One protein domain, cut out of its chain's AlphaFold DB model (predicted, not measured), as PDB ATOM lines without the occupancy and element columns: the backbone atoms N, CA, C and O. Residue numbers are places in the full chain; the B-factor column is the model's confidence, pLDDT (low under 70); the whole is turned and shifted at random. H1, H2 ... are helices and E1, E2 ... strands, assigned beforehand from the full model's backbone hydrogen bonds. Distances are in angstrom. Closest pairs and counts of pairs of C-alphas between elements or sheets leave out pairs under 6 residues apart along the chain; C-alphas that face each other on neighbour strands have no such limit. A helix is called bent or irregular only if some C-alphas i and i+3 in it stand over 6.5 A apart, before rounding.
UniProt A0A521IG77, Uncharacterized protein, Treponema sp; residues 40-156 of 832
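AT A GLANCE: This is residues 40 to 156 of the 832 residues of an uncharacterized protein of Treponema sp (UniProt A0A521IG77). Two sheets lie face to face as a sandwich with crossed strands: a twisted larger sheet of E3, E2, E5 and E6, and a small sheet of E4, E1 and E7. Helix H1 covers the face of the larger sheet turned away from the small one, and H2 folds back beside H1 as a helical hairpin. The 117 printed residues hold seven named strands and two named helices, in the order E1 E2 E3 E4 E5 H1 H2 E6 E7, and the class is mixed. The larger sheet, E3 - E2 - E5 - E6, is antiparallel throughout; the small one, E4 - E1 - E7, is mixed. The whole is compact, with a radius of gyration of the C-alphas of 13.4 A and spans of 38 by 31 by 20 A.

IN THESE COORDINATES: E1, residues 40 to 43, begins at C-alpha 40 at (110.066, 128.351, 120.642). E2 holds residues 59 to 65 and is 19.9 A long; E3 holds 70 to 75 and E4 holds 81 to 83. E5, residues 89 to 99, is 26.3 A long and bends by 83 degrees at residue 92. H1, residues 105 to 113, is 14.0 A long and irregular: C-alphas 107 and 110 are 7.6 A apart. H2 holds residues 118 to 125. E6, residues 130 to 140, is 25.2 A long and bends by 89 degrees at residue 137. E7, residues 146 to 150, ends at C-alpha 150 at (100.562, 133.100, 124.003).

HOW THE PARTS SIT: In the larger sheet, N 62 and O 97 join E2 to E5 within hydrogen-bond range at 2.8 A. N 61 and O 73, 2.8 A, do so in the hairpin of E2 and E3, and N 96 and O 133, 2.9 A, between E5 and E6. The C-alphas of residues 92 and 137, at the two bends, face each other at 4.4 A. In the small sheet E1 and E7 are parallel, with N 42 and O 148 at 2.9 A, and E4 and E1 are antiparallel, with N 41 and O 81 at 3.1 A. The strands of the two sheets stand at 48 degrees. H1 is on the larger sheet, over E2 and E5, at a height of 9.7 A. H1 and H2 touch at a shallow tilt of 20 degrees, opposite ways; their closest C-alphas, those of Ser 110 and Phe 118, are 5.4 A apart. H2 only grazes the sheet, with residues 119 to 123. Every O i to N i+4 pair of H2 is within hydrogen-bond range; in H1 0 of 5 are, beside 5 of 6 O i to N i+3 pairs.

THE WHOLE: The C-alphas of Arg 124 and Ser 143, the two farthest apart, are 40.0 A apart. The printed part has no cut. The link from E1 to E2, residues 44 to 58, is long; the other links are tight. Residues 131 to 132 of E6 pair antiparallel with residues 153 to 154. The mean pLDDT of the printed part is 77.5, and residues 40 to 57, 77 to 80, 144 and 150 to 151 are under 70.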
ATOM      1  N   THR A  40     110.087 126.909 120.902       64.25
ATOM      2  CA  THR A  40     110.066 128.351 120.642       64.25
ATOM      3  C   THR A  40     108.774 128.938 121.196       64.25
ATOM      4  O   THR A  40     107.696 128.373 120.998       64.25
ATOM      5  N   ILE A  41     108.886 130.062 121.905       60.22
ATOM      6  CA  ILE A  41     107.742 130.749 122.511       60.22
ATOM      7  C   ILE A  41     107.501 132.062 121.769       60.22
ATOM      8  O   ILE A  41     108.402 132.888 121.640       60.22
ATOM      9  N   GLU A  42     106.275 132.248 121.291       62.78
ATOM     10  CA  GLU A  42     105.810 133.459 120.619       62.78
ATOM     11  C   GLU A  42     104.870 134.232 121.551       62.78
ATOM     12  O   GLU A  42     103.955 133.655 122.138       62.78
ATOM     13  N   MET A  43     105.101 135.538 121.700       55.91
ATOM     14  CA  MET A  43     104.318 136.419 122.570       55.91
ATOM     15  C   MET A  43     103.886 137.650 121.771       55.91
ATOM     16  O   MET A  43     104.748 138.389 121.299       55.91
ATOM     17  N   GLY A  44     102.579 137.888 121.636       46.94
ATOM     18  CA  GLY A  44     102.036 138.999 120.837       46.94
ATOM     19  C   GLY A  44     101.732 138.633 119.374       46.94
ATOM     20  O   GLY A  44     101.946 137.502 118.938       46.94
ATOM     21  N   ALA A  45     101.151 139.570 118.618       41.25
ATOM     22  CA  ALA A  45     100.497 139.260 117.341       41.25
ATOM     23  C   ALA A  45     101.469 138.931 116.169       41.25
ATOM     24  O   ALA A  45     102.452 139.644 115.968       41.25
ATOM     25  N   PRO A  46     101.177 137.906 115.336       39.22
ATOM     26  CA  PRO A  46     101.898 137.609 114.083       39.22
ATOM     27  C   PRO A  46     101.563 138.642 112.981       39.22
ATOM     28  O   PRO A  46     100.498 139.252 113.023       39.22
ATOM     29  N   THR A  47     102.353 138.883 111.922       45.38
ATOM     30  CA  THR A  47     103.619 138.298 111.391       45.38
ATOM     31  C   THR A  47     104.268 139.349 110.447       45.38
ATOM     32  O   THR A  47     103.622 140.347 110.150       45.38
ATOM     33  N   ALA A  48     105.492 139.245 109.903       33.75
ATOM     34  CA  ALA A  48     106.450 138.141 109.760       33.75
ATOM     35  C   ALA A  48     107.900 138.638 109.973       33.75
ATOM     36  O   ALA A  48     108.202 139.788 109.685       33.75
ATOM     37  N   GLU A  49     108.857 137.835 110.433       33.72
ATOM     38  CA  GLU A  49     108.820 136.399 110.725       33.72
ATOM     39  C   GLU A  49     108.786 136.164 112.245       33.72
ATOM     40  O   GLU A  49     109.720 136.548 112.940       33.72
ATOM     41  N   GLN A  50     107.719 135.514 112.717       47.59
ATOM     42  CA  GLN A  50     107.460 134.922 114.044       47.59
ATOM     43  C   GLN A  50     108.442 135.178 115.209       47.59
ATOM     44  O   GLN A  50     109.646 134.942 115.116       47.59
ATOM     45  N   SER A  51     107.871 135.561 116.357       38.94
ATOM     46  CA  SER A  51     108.553 136.054 117.561       38.94
ATOM     47  C   SER A  51     109.349 137.352 117.355       38.94
ATOM     48  O   SER A  51     110.542 137.344 117.042       38.94
ATOM     49  N   ARG A  52     108.710 138.459 117.731       39.88
ATOM     50  CA  ARG A  52     109.352 139.521 118.511       39.88
ATOM     51  C   ARG A  52     108.519 139.662 119.776       39.88
ATOM     52  O   ARG A  52     107.303 139.776 119.661       39.88
ATOM     53  N   ALA A  53     109.147 139.522 120.942       37.75
ATOM     54  CA  ALA A  53     108.432 139.502 122.213       37.75
ATOM     55  C   ALA A  53     107.656 140.809 122.447       37.75
ATOM     56  O   ALA A  53     107.950 141.840 121.847       37.75
ATOM     57  N   LEU A  54     106.681 140.744 123.353       45.03
ATOM     58  CA  LEU A  54     105.633 141.737 123.635       45.03
ATOM     59  C   LEU A  54     106.124 143.145 124.064       45.03
ATOM     60  O   LEU A  54     105.314 144.009 124.407       45.03
ATOM     61  N   LEU A  55     107.438 143.358 124.124       47.62
ATOM     62  CA  LEU A  55     108.092 144.414 124.882       47.62
ATOM     63  C   LEU A  55     109.238 145.021 124.089       47.62
ATOM     64  O   LEU A  55     110.124 144.301 123.645       47.62
ATOM     65  N   THR A  56     109.275 146.350 124.067       51.00
ATOM     66  CA  THR A  56     110.411 147.198 123.671       51.00
ATOM     67  C   THR A  56     111.559 147.168 124.697       51.00
ATOM     68  O   THR A  56     112.298 148.140 124.854       51.00
ATOM     69  N   GLN A  57     111.645 146.102 125.501       62.88
ATOM     70  CA  GLN A  57     112.488 145.998 126.692       62.88
ATOM     71  C   GLN A  57     112.941 144.559 126.931       62.88
ATOM     72  O   GLN A  57     112.234 143.596 126.639       62.88
ATOM     73  N   SER A  58     114.143 144.436 127.491       74.69
ATOM     74  CA  SER A  58     114.696 143.159 127.948       74.69
ATOM     75  C   SER A  58     114.174 142.829 129.350       74.69
ATOM     76  O   SER A  58     113.836 143.734 130.110       74.69
ATOM     77  N   GLY A  59     114.149 141.549 129.715       80.25
ATOM     78  CA  GLY A  59     113.622 141.106 131.006       80.25
ATOM     79  C   GLY A  59     113.797 139.610 131.238       80.25
ATOM     80  O   GLY A  59     114.744 138.996 130.740       80.25
ATOM     81  N   PHE A  60     112.876 139.013 131.991       85.44
ATOM     82  CA  PHE A  60     112.932 137.619 132.418       85.44
ATOM     83  C   PHE A  60     111.635 136.870 132.102       85.44
ATOM     84  O   PHE A  60     110.537 137.372 132.333       85.44
ATOM     85  N   LEU A  61     111.775 135.643 131.598       87.00
ATOM     86  CA  LEU A  61     110.682 134.717 131.314       87.00
ATOM     87  C   LEU A  61     110.712 133.526 132.277       87.00
ATOM     88  O   LEU A  61     111.750 132.885 132.461       87.00
ATOM     89  N   TYR A  62     109.546 133.188 132.813       91.25
ATOM     90  CA  TYR A  62     109.274 131.982 133.583       91.25
ATOM     91  C   TYR A  62     108.249 131.132 132.823       91.25
ATOM     92  O   TYR A  62     107.318 131.657 132.208       91.25
ATOM     93  N   ILE A  63     108.423 129.812 132.864       90.88
ATOM     94  CA  ILE A  63     107.539 128.836 132.215       90.88
ATOM     95  C   ILE A  63     107.106 127.836 133.283       90.88
ATOM     96  O   ILE A  63     107.959 127.242 133.943       90.88
ATOM     97  N   VAL A  64     105.803 127.616 133.432       92.12
ATOM     98  CA  VAL A  64     105.228 126.661 134.386       92.12
ATOM     99  C   VAL A  64     104.447 125.578 133.622       92.12
ATOM    100  O   VAL A  64     103.230 125.686 133.453       92.12
ATOM    101  N   PRO A  65     105.136 124.560 133.061       89.88
ATOM    102  CA  PRO A  65     104.494 123.424 132.401       89.88
ATOM    103  C   PRO A  65     104.008 122.396 133.438       89.88
ATOM    104  O   PRO A  65     104.751 121.501 133.853       89.88
ATOM    105  N   GLY A  66     102.747 122.509 133.858       86.62
ATOM    106  CA  GLY A  66     102.190 121.721 134.957       86.62
ATOM    107  C   GLY A  66     102.909 122.002 136.282       86.62
ATOM    108  O   GLY A  66     103.129 123.147 136.651       86.62
ATOM    109  N   THR A  67     103.324 120.954 136.992       85.94
ATOM    110  CA  THR A  67     103.820 121.037 138.379       85.94
ATOM    111  C   THR A  67     105.312 121.402 138.500       85.94
ATOM    112  O   THR A  67     106.023 120.839 139.338       85.94
ATOM    113  N   LYS A  68     105.850 122.276 137.639       89.75
ATOM    114  CA  LYS A  68     107.262 122.701 137.710       89.75
ATOM    115  C   LYS A  68     107.450 124.127 137.201       89.75
ATOM    116  O   LYS A  68     107.038 124.414 136.091       89.75
ATOM    117  N   ILE A  69     108.175 124.967 137.941       91.75
ATOM    118  CA  ILE A  69     108.672 126.267 137.454       91.75
ATOM    119  C   ILE A  69     110.018 126.077 136.730       91.75
ATOM    120  O   ILE A  69     110.897 125.340 137.188       91.75
ATOM    121  N   LEU A  70     110.178 126.746 135.588       91.25
ATOM    122  CA  LEU A  70     111.401 126.834 134.789       91.25
ATOM    123  C   LEU A  70     111.763 128.307 134.552       91.25
ATOM    124  O   LEU A  70     110.877 129.133 134.335       91.25
ATOM    125  N   GLY A  71     113.061 128.616 134.537       88.44
ATOM    126  CA  GLY A  71     113.587 129.985 134.478       88.44
ATOM    127  C   GLY A  71     114.155 130.449 135.833       88.44
ATOM    128  O   GLY A  71     114.432 129.601 136.685       88.44
ATOM    129  N   PRO A  72     114.357 131.765 136.044       90.06
ATOM    130  CA  PRO A  72     114.166 132.841 135.070       90.06
ATOM    131  C   PRO A  72     115.133 132.740 133.888       90.06
ATOM    132  O   PRO A  72     116.349 132.664 134.063       90.06
ATOM    133  N   TYR A  73     114.594 132.794 132.675       87.25
ATOM    134  CA  TYR A  73     115.374 132.940 131.452       87.25
ATOM    135  C   TYR A  73     115.506 134.423 131.113       87.25
ATOM    136  O   TYR A  73     114.493 135.095 130.947       87.25
ATOM    137  N   ALA A  74     116.729 134.938 130.988       84.56
ATOM    138  CA  ALA A  74     116.936 136.292 130.478       84.56
ATOM    139  C   ALA A  74     116.543 136.356 128.991       84.56
ATOM    140  O   ALA A  74     116.995 135.523 128.201       84.56
ATOM    141  N   ILE A  75     115.724 137.340 128.618       78.19
ATOM    142  CA  ILE A  75     115.312 137.596 127.236       78.19
ATOM    143  C   ILE A  75     115.629 139.042 126.847       78.19
ATOM    144  O   ILE A  75     115.491 139.956 127.661       78.19
ATOM    145  N   SER A  76     116.055 139.245 125.602       73.75
ATOM    146  CA  SER A  76     116.318 140.573 125.041       73.75
ATOM    147  C   SER A  76     115.114 141.086 124.252       73.75
ATOM    148  O   SER A  76     114.409 140.293 123.622       73.75
ATOM    149  N   ASP A  77     114.935 142.409 124.225       67.25
ATOM    150  CA  ASP A  77     113.996 143.093 123.322       67.25
ATOM    151  C   ASP A  77     114.134 142.574 121.875       67.25
ATOM    152  O   ASP A  77     115.241 142.349 121.372       67.25
ATOM    153  N   GLY A  78     112.996 142.333 121.222       62.06
ATOM    154  CA  GLY A  78     112.907 141.908 119.826       62.06
ATOM    155  C   GLY A  78     113.508 140.535 119.494       62.06
ATOM    156  O   GLY A  78     113.469 140.138 118.326       62.06
ATOM    157  N   ALA A  79     114.061 139.801 120.465       64.62
ATOM    158  CA  ALA A  79     114.755 138.539 120.235       64.62
ATOM    159  C   ALA A  79     113.819 137.318 120.244       64.62
ATOM    160  O   ALA A  79     112.763 137.310 120.879       64.62
ATOM    161  N   ARG A  80     114.243 136.245 119.560       67.81
ATOM    162  CA  ARG A  80     113.602 134.925 119.646       67.81
ATOM    163  C   ARG A  80     114.011 134.211 120.924       67.81
ATOM    164  O   ARG A  80     115.202 134.013 121.154       67.81
ATOM    165  N   PHE A  81     113.025 133.770 121.705       74.94
ATOM    166  CA  PHE A  81     113.257 132.862 122.822       74.94
ATOM    167  C   PHE A  81     112.962 131.410 122.435       74.94
ATOM    168  O   PHE A  81     111.859 131.073 121.993       74.94
ATOM    169  N   SER A  82     113.945 130.546 122.681       77.00
ATOM    170  CA  SER A  82     113.838 129.105 122.497       77.00
ATOM    171  C   SER A  82     114.517 128.370 123.656       77.00
ATOM    172  O   SER A  82     115.607 128.749 124.079       77.00
ATOM    173  N   THR A  83     113.905 127.292 124.147       81.12
ATOM    174  CA  THR A  83     114.448 126.438 125.219       81.12
ATOM    175  C   THR A  83     114.320 124.953 124.878       81.12
ATOM    176  O   THR A  83     113.583 124.567 123.975       81.12
ATOM    177  N   THR A  84     115.046 124.107 125.609       80.88
ATOM    178  CA  THR A  84     114.953 122.638 125.528       80.88
ATOM    179  C   THR A  84     114.638 121.986 126.881       80.88
ATOM    180  O   THR A  84     114.664 120.762 126.996       80.88
ATOM    181  N   ASP A  85     114.337 122.798 127.904       85.62
ATOM    182  CA  ASP A  85     114.118 122.352 129.290       85.62
ATOM    183  C   ASP A  85     112.673 121.904 129.581       85.62
ATOM    184  O   ASP A  85     112.393 121.366 130.657       85.62
ATOM    185  N   VAL A  86     111.753 122.118 128.632       85.25
ATOM    186  CA  VAL A  86     110.387 121.581 128.676       85.25
ATOM    187  C   VAL A  86     110.396 120.174 128.083       85.25
ATOM    188  O   VAL A  86     110.772 119.976 126.928       85.25
ATOM    189  N   ASN A  87     109.975 119.190 128.876       85.50
ATOM    190  CA  ASN A  87     109.917 117.801 128.430       85.50
ATOM    191  C   ASN A  87     108.780 117.585 127.407       85.50
ATOM    192  O   ASN A  87     107.748 118.255 127.477       85.50
ATOM    193  N   PRO A  88     108.907 116.616 126.481       85.00
ATOM    194  CA  PRO A  88     107.784 116.174 125.661       85.00
ATOM    195  C   PRO A  88     106.637 115.613 126.516       85.00
ATOM    196  O   PRO A  88     106.871 114.826 127.433       85.00
ATOM    197  N   GLY A  89     105.401 115.989 126.193       86.94
ATOM    198  CA  GLY A  89     104.207 115.637 126.964       86.94
ATOM    199  C   GLY A  89     103.009 116.533 126.647       86.94
ATOM    200  O   GLY A  89     103.133 117.502 125.898       86.94
ATOM    201  N   THR A  90     101.851 116.211 127.224       89.06
ATOM    202  CA  THR A  90     100.649 117.061 127.192       89.06
ATOM    203  C   THR A  90     100.422 117.651 128.578       89.06
ATOM    204  O   THR A  90     100.391 116.921 129.567       89.06
ATOM    205  N   TYR A  91     100.269 118.970 128.635       88.56
ATOM    206  CA  TYR A  91     100.173 119.767 129.848       88.56
ATOM    207  C   TYR A  91      98.783 120.398 129.948       88.56
ATOM    208  O   TYR A  91      98.429 121.248 129.133       88.56
ATOM    209  N   ALA A  92      98.000 119.987 130.950       86.81
ATOM    210  CA  ALA A  92      96.653 120.521 131.189       86.81
ATOM    211  C   ALA A  92      96.668 122.012 131.584       86.81
ATOM    212  O   ALA A  92      95.759 122.751 131.220       86.81
ATOM    213  N   SER A  93      97.729 122.449 132.273       88.31
ATOM    214  CA  SER A  93      98.058 123.853 132.536       88.31
ATOM    215  C   SER A  93      99.474 124.141 132.042       88.31
ATOM    216  O   SER A  93     100.394 123.350 132.278       88.31
ATOM    217  N   PHE A  94      99.644 125.254 131.335       89.00
ATOM    218  CA  PHE A  94     100.923 125.721 130.817       89.00
ATOM    219  C   PHE A  94     100.957 127.249 130.912       89.00
ATOM    220  O   PHE A  94     100.377 127.946 130.078       89.00
ATOM    221  N   ILE A  95     101.594 127.772 131.959       89.00
ATOM    222  CA  ILE A  95     101.598 129.209 132.261       89.00
ATOM    223  C   ILE A  95     102.936 129.824 131.842       89.00
ATOM    224  O   ILE A  95     104.001 129.234 132.026       89.00
ATOM    225  N   LEU A  96     102.875 131.024 131.276       87.56
ATOM    226  CA  LEU A  96     104.019 131.870 130.954       87.56
ATOM    227  C   LEU A  96     103.920 133.154 131.769       87.56
ATOM    228  O   LEU A  96     102.853 133.764 131.810       87.56
ATOM    229  N   VAL A  97     105.024 133.576 132.385       87.69
ATOM    230  CA  VAL A  97     105.113 134.852 133.110       87.69
ATOM    231  C   VAL A  97     106.351 135.601 132.644       87.69
ATOM    232  O   VAL A  97     107.465 135.083 132.722       87.69
ATOM    233  N   TYR A  98     106.152 136.819 132.158       85.38
ATOM    234  CA  TYR A  98     107.208 137.770 131.841       85.38
ATOM    235  C   TYR A  98     107.289 138.855 132.922       85.38
ATOM    236  O   TYR A  98     106.256 139.308 133.421       85.38
ATOM    237  N   SER A  99     108.499 139.335 133.220       82.44
ATOM    238  CA  SER A  99     108.733 140.540 134.021       82.44
ATOM    239  C   SER A  99     109.956 141.329 133.540       82.44
ATOM    240  O   SER A  99     110.885 140.749 132.979       82.44
ATOM    241  N   SER A 100     109.991 142.643 133.798       73.56
ATOM    242  CA  SER A 100     111.192 143.480 133.615       73.56
ATOM    243  C   SER A 100     112.337 143.113 134.573       73.56
ATOM    244  O   SER A 100     113.494 143.425 134.296       73.56
ATOM    245  N   TYR A 101     112.043 142.420 135.678       78.25
ATOM    246  CA  TYR A 101     113.005 142.048 136.717       78.25
ATOM    247  C   TYR A 101     112.815 140.593 137.175       78.25
ATOM    248  O   TYR A 101     111.982 139.851 136.652       78.25
ATOM    249  N   LYS A 102     113.642 140.134 138.119       86.88
ATOM    250  CA  LYS A 102     113.504 138.791 138.695       86.88
ATOM    251  C   LYS A 102     112.483 138.829 139.824       86.88
ATOM    252  O   LYS A 102     112.753 139.415 140.866       86.88
ATOM    253  N   ILE A 103     111.354 138.158 139.627       87.75
ATOM    254  CA  ILE A 103     110.369 137.913 140.682       87.75
ATOM    255  C   ILE A 103     110.748 136.676 141.506       87.75
ATOM    256  O   ILE A 103     111.404 135.754 141.001       87.75
ATOM    257  N   ASP A 104     110.323 136.654 142.767       88.88
ATOM    258  CA  ASP A 104     110.499 135.501 143.647       88.88
ATOM    259  C   ASP A 104     109.676 134.301 143.123       88.88
ATOM    260  O   ASP A 104     108.467 134.444 142.906       88.88
ATOM    261  N   PRO A 105     110.282 133.115 142.904       85.69
ATOM    262  CA  PRO A 105     109.547 131.906 142.545       85.69
ATOM    263  C   PRO A 105     108.444 131.505 143.538       85.69
ATOM    264  O   PRO A 105     107.539 130.774 143.136       85.69
ATOM    265  N   GLU A 106     108.478 131.962 144.796       88.25
ATOM    266  CA  GLU A 106     107.401 131.730 145.770       88.25
ATOM    267  C   GLU A 106     106.049 132.305 145.310       88.25
ATOM    268  O   GLU A 106     105.013 131.667 145.502       88.25
ATOM    269  N   ILE A 107     106.055 133.427 144.580       90.38
ATOM    270  CA  ILE A 107     104.851 134.066 144.008       90.38
ATOM    271  C   ILE A 107     104.153 133.141 142.990       90.38
ATOM    272  O   ILE A 107     102.941 133.222 142.791       90.38
ATOM    273  N   LEU A 108     104.906 132.229 142.364       90.81
ATOM    274  CA  LEU A 108     104.421 131.287 141.352       90.81
ATOM    275  C   LEU A 108     104.043 129.908 141.921       90.81
ATOM    276  O   LEU A 108     103.703 129.017 141.144       90.81
ATOM    277  N   GLN A 109     104.097 129.685 143.239       89.25
ATOM    278  CA  GLN A 109     103.892 128.342 143.806       89.25
ATOM    279  C   GLN A 109     102.474 127.805 143.572       89.25
ATOM    280  O   GLN A 109     102.337 126.657 143.163       89.25
ATOM    281  N   SER A 110     101.422 128.619 143.723       86.44
ATOM    282  CA  SER A 110     100.048 128.161 143.451       86.44
ATOM    283  C   SER A 110      99.775 127.877 141.967       86.44
ATOM    284  O   SER A 110      98.896 127.080 141.642       86.44
ATOM    285  N   ALA A 111     100.589 128.418 141.050       86.88
ATOM    286  CA  ALA A 111     100.517 128.077 139.628       86.88
ATOM    287  C   ALA A 111     100.889 126.603 139.353       86.88
ATOM    288  O   ALA A 111     100.457 126.043 138.344       86.88
ATOM    289  N   LEU A 112     101.658 125.957 140.246       87.00
ATOM    290  CA  LEU A 112     102.026 124.537 140.142       87.00
ATOM    291  C   LEU A 112     100.812 123.607 140.251       87.00
ATOM    292  O   LEU A 112     100.799 122.551 139.617       87.00
ATOM    293  N   ASP A 113      99.806 124.008 141.030       82.69
ATOM    294  CA  ASP A 113      98.572 123.250 141.256       82.69
ATOM    295  C   ASP A 113      97.524 123.493 140.152       82.69
ATOM    296  O   ASP A 113      96.472 122.851 140.127       82.69
ATOM    297  N   GLY A 114      97.809 124.401 139.209       73.69
ATOM    298  CA  GLY A 114      96.865 124.835 138.178       73.69
ATOM    299  C   GLY A 114      95.744 125.740 138.701       73.69
ATOM    300  O   GLY A 114      94.774 125.967 137.979       73.69
ATOM    301  N   ASP A 115      95.876 126.238 139.932       78.06
ATOM    302  CA  ASP A 115      95.024 127.278 140.502       78.06
ATOM    303  C   ASP A 115      95.317 128.629 139.822       78.06
ATOM    304  O   ASP A 115      96.437 128.889 139.383       78.06
ATOM    305  N   GLU A 116      94.310 129.495 139.727       82.25
ATOM    306  CA  GLU A 116      94.426 130.852 139.185       82.25
ATOM    307  C   GLU A 116      94.788 131.880 140.284       82.25
ATOM    308  O   GLU A 116      95.150 133.009 139.961       82.25
ATOM    309  N   SER A 117      94.826 131.490 141.568       84.50
ATOM    310  CA  SER A 117      95.221 132.358 142.702       84.50
ATOM    311  C   SER A 117      96.634 132.960 142.621       84.50
ATOM    312  O   SER A 117      96.920 133.956 143.286       84.50
ATOM    313  N   PHE A 118      97.533 132.422 141.784       87.50
ATOM    314  CA  PHE A 118      98.829 133.070 141.522       87.50
ATOM    315  C   PHE A 118      98.652 134.461 140.890       87.50
ATOM    316  O   PHE A 118      99.511 135.320 141.067       87.50
ATOM    317  N   ILE A 119      97.538 134.706 140.189       88.00
ATOM    318  CA  ILE A 119      97.204 136.004 139.593       88.00
ATOM    319  C   ILE A 119      97.003 137.054 140.689       88.00
ATOM    320  O   ILE A 119      97.458 138.186 140.525       88.00
ATOM    321  N   ASP A 120      96.401 136.685 141.824       88.69
ATOM    322  CA  ASP A 120      96.237 137.585 142.971       88.69
ATOM    323  C   ASP A 120      97.595 137.928 143.592       88.69
ATOM    324  O   ASP A 120      97.857 139.093 143.885       88.69
ATOM    325  N   SER A 121      98.500 136.951 143.723       89.00
ATOM    326  CA  SER A 121      99.877 137.189 144.186       89.00
ATOM    327  C   SER A 121     100.669 138.064 143.204       89.00
ATOM    328  O   SER A 121     101.306 139.026 143.624       89.00
ATOM    329  N   LEU A 122     100.570 137.822 141.889       89.19
ATOM    330  CA  LEU A 122     101.174 138.690 140.868       89.19
ATOM    331  C   LEU A 122     100.618 140.125 140.940       89.19
ATOM    332  O   LEU A 122     101.363 141.096 140.833       89.19
ATOM    333  N   THR A 123      99.310 140.258 141.160       87.69
ATOM    334  CA  THR A 123      98.610 141.546 141.260       87.69
ATOM    335  C   THR A 123      98.926 142.281 142.564       87.69
ATOM    336  O   THR A 123      98.967 143.506 142.570       87.69
ATOM    337  N   ARG A 124      99.161 141.567 143.669       87.56
ATOM    338  CA  ARG A 124      99.477 142.145 144.983       87.56
ATOM    339  C   ARG A 124     100.951 142.525 145.107       87.56
ATOM    340  O   ARG A 124     101.252 143.643 145.511       87.56
ATOM    341  N   ASP A 125     101.847 141.604 144.767       85.94
ATOM    342  CA  ASP A 125     103.259 141.682 145.155       85.94
ATOM    343  C   ASP A 125     104.139 142.311 144.062       85.94
ATOM    344  O   ASP A 125     105.201 142.858 144.354       85.94
ATOM    345  N   VAL A 126     103.707 142.249 142.794       85.12
ATOM    346  CA  VAL A 126     104.491 142.694 141.621       85.12
ATOM    347  C   VAL A 126     103.637 143.468 140.593       85.12
ATOM    348  O   VAL A 126     103.910 143.466 139.388       85.12
ATOM    349  N   SER A 127     102.603 144.158 141.096       85.06
ATOM    350  CA  SER A 127     101.610 144.942 140.339       85.06
ATOM    351  C   SER A 127     102.217 145.858 139.276       85.06
ATOM    352  O   SER A 127     103.111 146.654 139.557       85.06
ATOM    353  N   GLY A 128     101.707 145.777 138.048       77.06
ATOM    354  CA  GLY A 128     102.123 146.611 136.923       77.06
ATOM    355  C   GLY A 128     103.506 146.267 136.361       77.06
ATOM    356  O   GLY A 128     103.936 146.909 135.410       77.06
ATOM    357  N   ARG A 129     104.218 145.271 136.902       80.00
ATOM    358  CA  ARG A 129     105.598 144.923 136.501       80.00
ATOM    359  C   ARG A 129     105.731 143.539 135.854       80.00
ATOM    360  O   ARG A 129     106.837 143.105 135.511       80.00
ATOM    361  N   VAL A 130     104.614 142.827 135.718       81.69
ATOM    362  CA  VAL A 130     104.547 141.474 135.160       81.69
ATOM    363  C   VAL A 130     103.379 141.330 134.195       81.69
ATOM    364  O   VAL A 130     102.326 141.945 134.377       81.69
ATOM    365  N   SER A 131     103.549 140.447 133.215       81.19
ATOM    366  CA  SER A 131     102.483 140.017 132.311       81.19
ATOM    367  C   SER A 131     102.466 138.499 132.234       81.19
ATOM    368  O   SER A 131     103.522 137.873 132.139       81.19
ATOM    369  N   TYR A 132     101.283 137.893 132.255       84.62
ATOM    370  CA  TYR A 132     101.128 136.439 132.299       84.62
ATOM    371  C   TYR A 132     100.146 135.932 131.241       84.62
ATOM    372  O   TYR A 132      99.249 136.649 130.802       84.62
ATOM    373  N   GLY A 133     100.311 134.677 130.835       81.31
ATOM    374  CA  GLY A 133      99.409 133.980 129.925       81.31
ATOM    375  C   GLY A 133      99.250 132.531 130.354       81.31
ATOM    376  O   GLY A 133     100.240 131.816 130.493       81.31
ATOM    377  N   ALA A 134      98.010 132.096 130.570       83.94
ATOM    378  CA  ALA A 134      97.679 130.722 130.931       83.94
ATOM    379  C   ALA A 134      97.104 129.985 129.713       83.94
ATOM    380  O   ALA A 134      96.077 130.381 129.161       83.94
ATOM    381  N   LEU A 135      97.765 128.907 129.296       84.06
ATOM    382  CA  LEU A 135      97.312 128.017 128.231       84.06
ATOM    383  C   LEU A 135      96.862 126.675 128.818       84.06
ATOM    384  O   LEU A 135      97.364 126.235 129.854       84.06
ATOM    385  N   ARG A 136      95.935 126.007 128.128       86.31
ATOM    386  CA  ARG A 136      95.439 124.669 128.482       86.31
ATOM    387  C   ARG A 136      95.743 123.672 127.364       86.31
ATOM    388  O   ARG A 136      95.855 124.056 126.200       86.31
ATOM    389  N   ASP A 137      95.905 122.406 127.738       88.88
ATOM    390  CA  ASP A 137      96.114 121.250 126.847       88.88
ATOM    391  C   ASP A 137      97.301 121.360 125.857       88.88
ATOM    392  O   ASP A 137      97.318 120.759 124.775       88.88
ATOM    393  N   VAL A 138      98.352 122.095 126.241       87.31
ATOM    394  CA  VAL A 138      99.557 122.302 125.421       87.31
ATOM    395  C   VAL A 138     100.313 120.985 125.249       87.31
ATOM    396  O   VAL A 138     100.717 120.354 126.221       87.31
ATOM    397  N   THR A 139     100.539 120.567 124.001       87.69
ATOM    398  CA  THR A 139     101.219 119.302 123.680       87.69
ATOM    399  C   THR A 139     102.568 119.540 123.011       87.69
ATOM    400  O   THR A 139     102.629 119.954 121.853       87.69
ATOM    401  N   ILE A 140     103.644 119.202 123.722       86.94
ATOM    402  CA  ILE A 140     105.029 119.249 123.249       86.94
ATOM    403  C   ILE A 140     105.394 117.887 122.652       86.94
ATOM    404  O   ILE A 140     105.475 116.878 123.354       86.94
ATOM    405  N   LYS A 141     105.602 117.843 121.334       80.75
ATOM    406  CA  LYS A 141     105.912 116.614 120.591       80.75
ATOM    407  C   LYS A 141     107.423 116.355 120.581       80.75
ATOM    408  O   LYS A 141     108.183 117.284 120.313       80.75
ATOM    409  N   PRO A 142     107.887 115.116 120.822       78.81
ATOM    410  CA  PRO A 142     109.311 114.797 120.787       78.81
ATOM    411  C   PRO A 142     109.874 114.903 119.363       78.81
ATOM    412  O   PRO A 142     109.210 114.526 118.400       78.81
ATOM    413  N   SER A 143     111.136 115.327 119.240       72.38
ATOM    414  CA  SER A 143     111.891 115.345 117.970       72.38
ATOM    415  C   SER A 143     111.298 116.197 116.831       72.38
ATOM    416  O   SER A 143     111.624 115.966 115.669       72.38
ATOM    417  N   MET A 144     110.468 117.196 117.143       68.38
ATOM    418  CA  MET A 144     110.048 118.247 116.207       68.38
ATOM    419  C   MET A 144     110.168 119.605 116.890       68.38
ATOM    420  O   MET A 144     109.911 119.687 118.087       68.38
ATOM    421  N   ASP A 145     110.501 120.668 116.161       72.38
ATOM    422  CA  ASP A 145     110.438 122.014 116.736       72.38
ATOM    423  C   ASP A 145     108.985 122.332 117.121       72.38
ATOM    424  O   ASP A 145     108.058 122.172 116.321       72.38
ATOM    425  N   ASN A 146     108.779 122.720 118.379       81.06
ATOM    426  CA  ASN A 146     107.468 123.059 118.918       81.06
ATOM    427  C   ASN A 146     107.343 124.578 118.997       81.06
ATOM    428  O   ASN A 146     108.277 125.261 119.416       81.06
ATOM    429  N   VAL A 147     106.170 125.092 118.641       75.88
ATOM    430  CA  VAL A 147     105.827 126.509 118.771       75.88
ATOM    431  C   VAL A 147     104.657 126.623 119.735       75.88
ATOM    432  O   VAL A 147     103.619 125.993 119.524       75.88
ATOM    433  N   VAL A 148     104.827 127.422 120.785       74.38
ATOM    434  CA  VAL A 148     103.752 127.809 121.702       74.38
ATOM    435  C   VAL A 148     103.566 129.314 121.586       74.38
ATOM    436  O   VAL A 148     104.478 130.076 121.898       74.38
ATOM    437  N   ALA A 149     102.391 129.732 121.122       71.56
ATOM    438  CA  ALA A 149     102.006 131.134 121.047       71.56
ATOM    439  C   ALA A 149     101.091 131.484 122.225       71.56
ATOM    440  O   ALA A 149     100.131 130.760 122.495       71.56
ATOM    441  N   ALA A 150     101.374 132.593 122.906       68.12
ATOM    442  CA  ALA A 150     100.562 133.100 124.003       68.12
ATOM    443  C   ALA A 150     100.337 134.611 123.897       68.12
ATOM    444  O   ALA A 150     101.244 135.390 123.606       68.12
ATOM    445  N   THR A 151      99.120 135.027 124.223       68.44
ATOM    446  CA  THR A 151      98.849 136.385 124.696       68.44
ATOM    447  C   THR A 151      99.308 136.474 126.148       68.44
ATOM    448  O   THR A 151      98.979 135.587 126.937       68.44
ATOM    449  N   LEU A 152     100.028 137.540 126.508       74.75
ATOM    450  CA  LEU A 152     100.266 137.891 127.908       74.75
ATOM    451  C   LEU A 152      99.432 139.122 128.272       74.75
ATOM    452  O   LEU A 152      99.423 140.099 127.526       74.75
ATOM    453  N   VAL A 153      98.767 139.081 129.422       74.12
ATOM    454  CA  VAL A 153      97.994 140.193 129.986       74.12
ATOM    455  C   VAL A 153      98.762 140.757 131.188       74.12
ATOM    456  O   VAL A 153      99.237 139.962 132.005       74.12
ATOM    457  N   PRO A 154      98.916 142.088 131.322       80.06
ATOM    458  CA  PRO A 154      99.521 142.687 132.510       80.06
ATOM    459  C   PRO A 154      98.726 142.381 133.787       80.06
ATOM    460  O   PRO A 154      97.503 142.529 133.801       80.06
ATOM    461  N   ALA A 155      99.408 142.004 134.873       83.31
ATOM    462  CA  ALA A 155      98.791 141.932 136.200       83.31
ATOM    463  C   ALA A 155      98.852 143.321 136.849       83.31
ATOM    464  O   ALA A 155      99.941 143.857 137.051       83.31
ATOM    465  N   VAL A 156      97.698 143.929 137.138       82.06
ATOM    466  CA  VAL A 156      97.588 145.337 137.561       82.06
ATOM    467  C   VAL A 156      96.579 145.452 138.704       82.06
ATOM    468  O   VAL A 156      95.422 145.061 138.552       82.06
TER     469      VAL A 156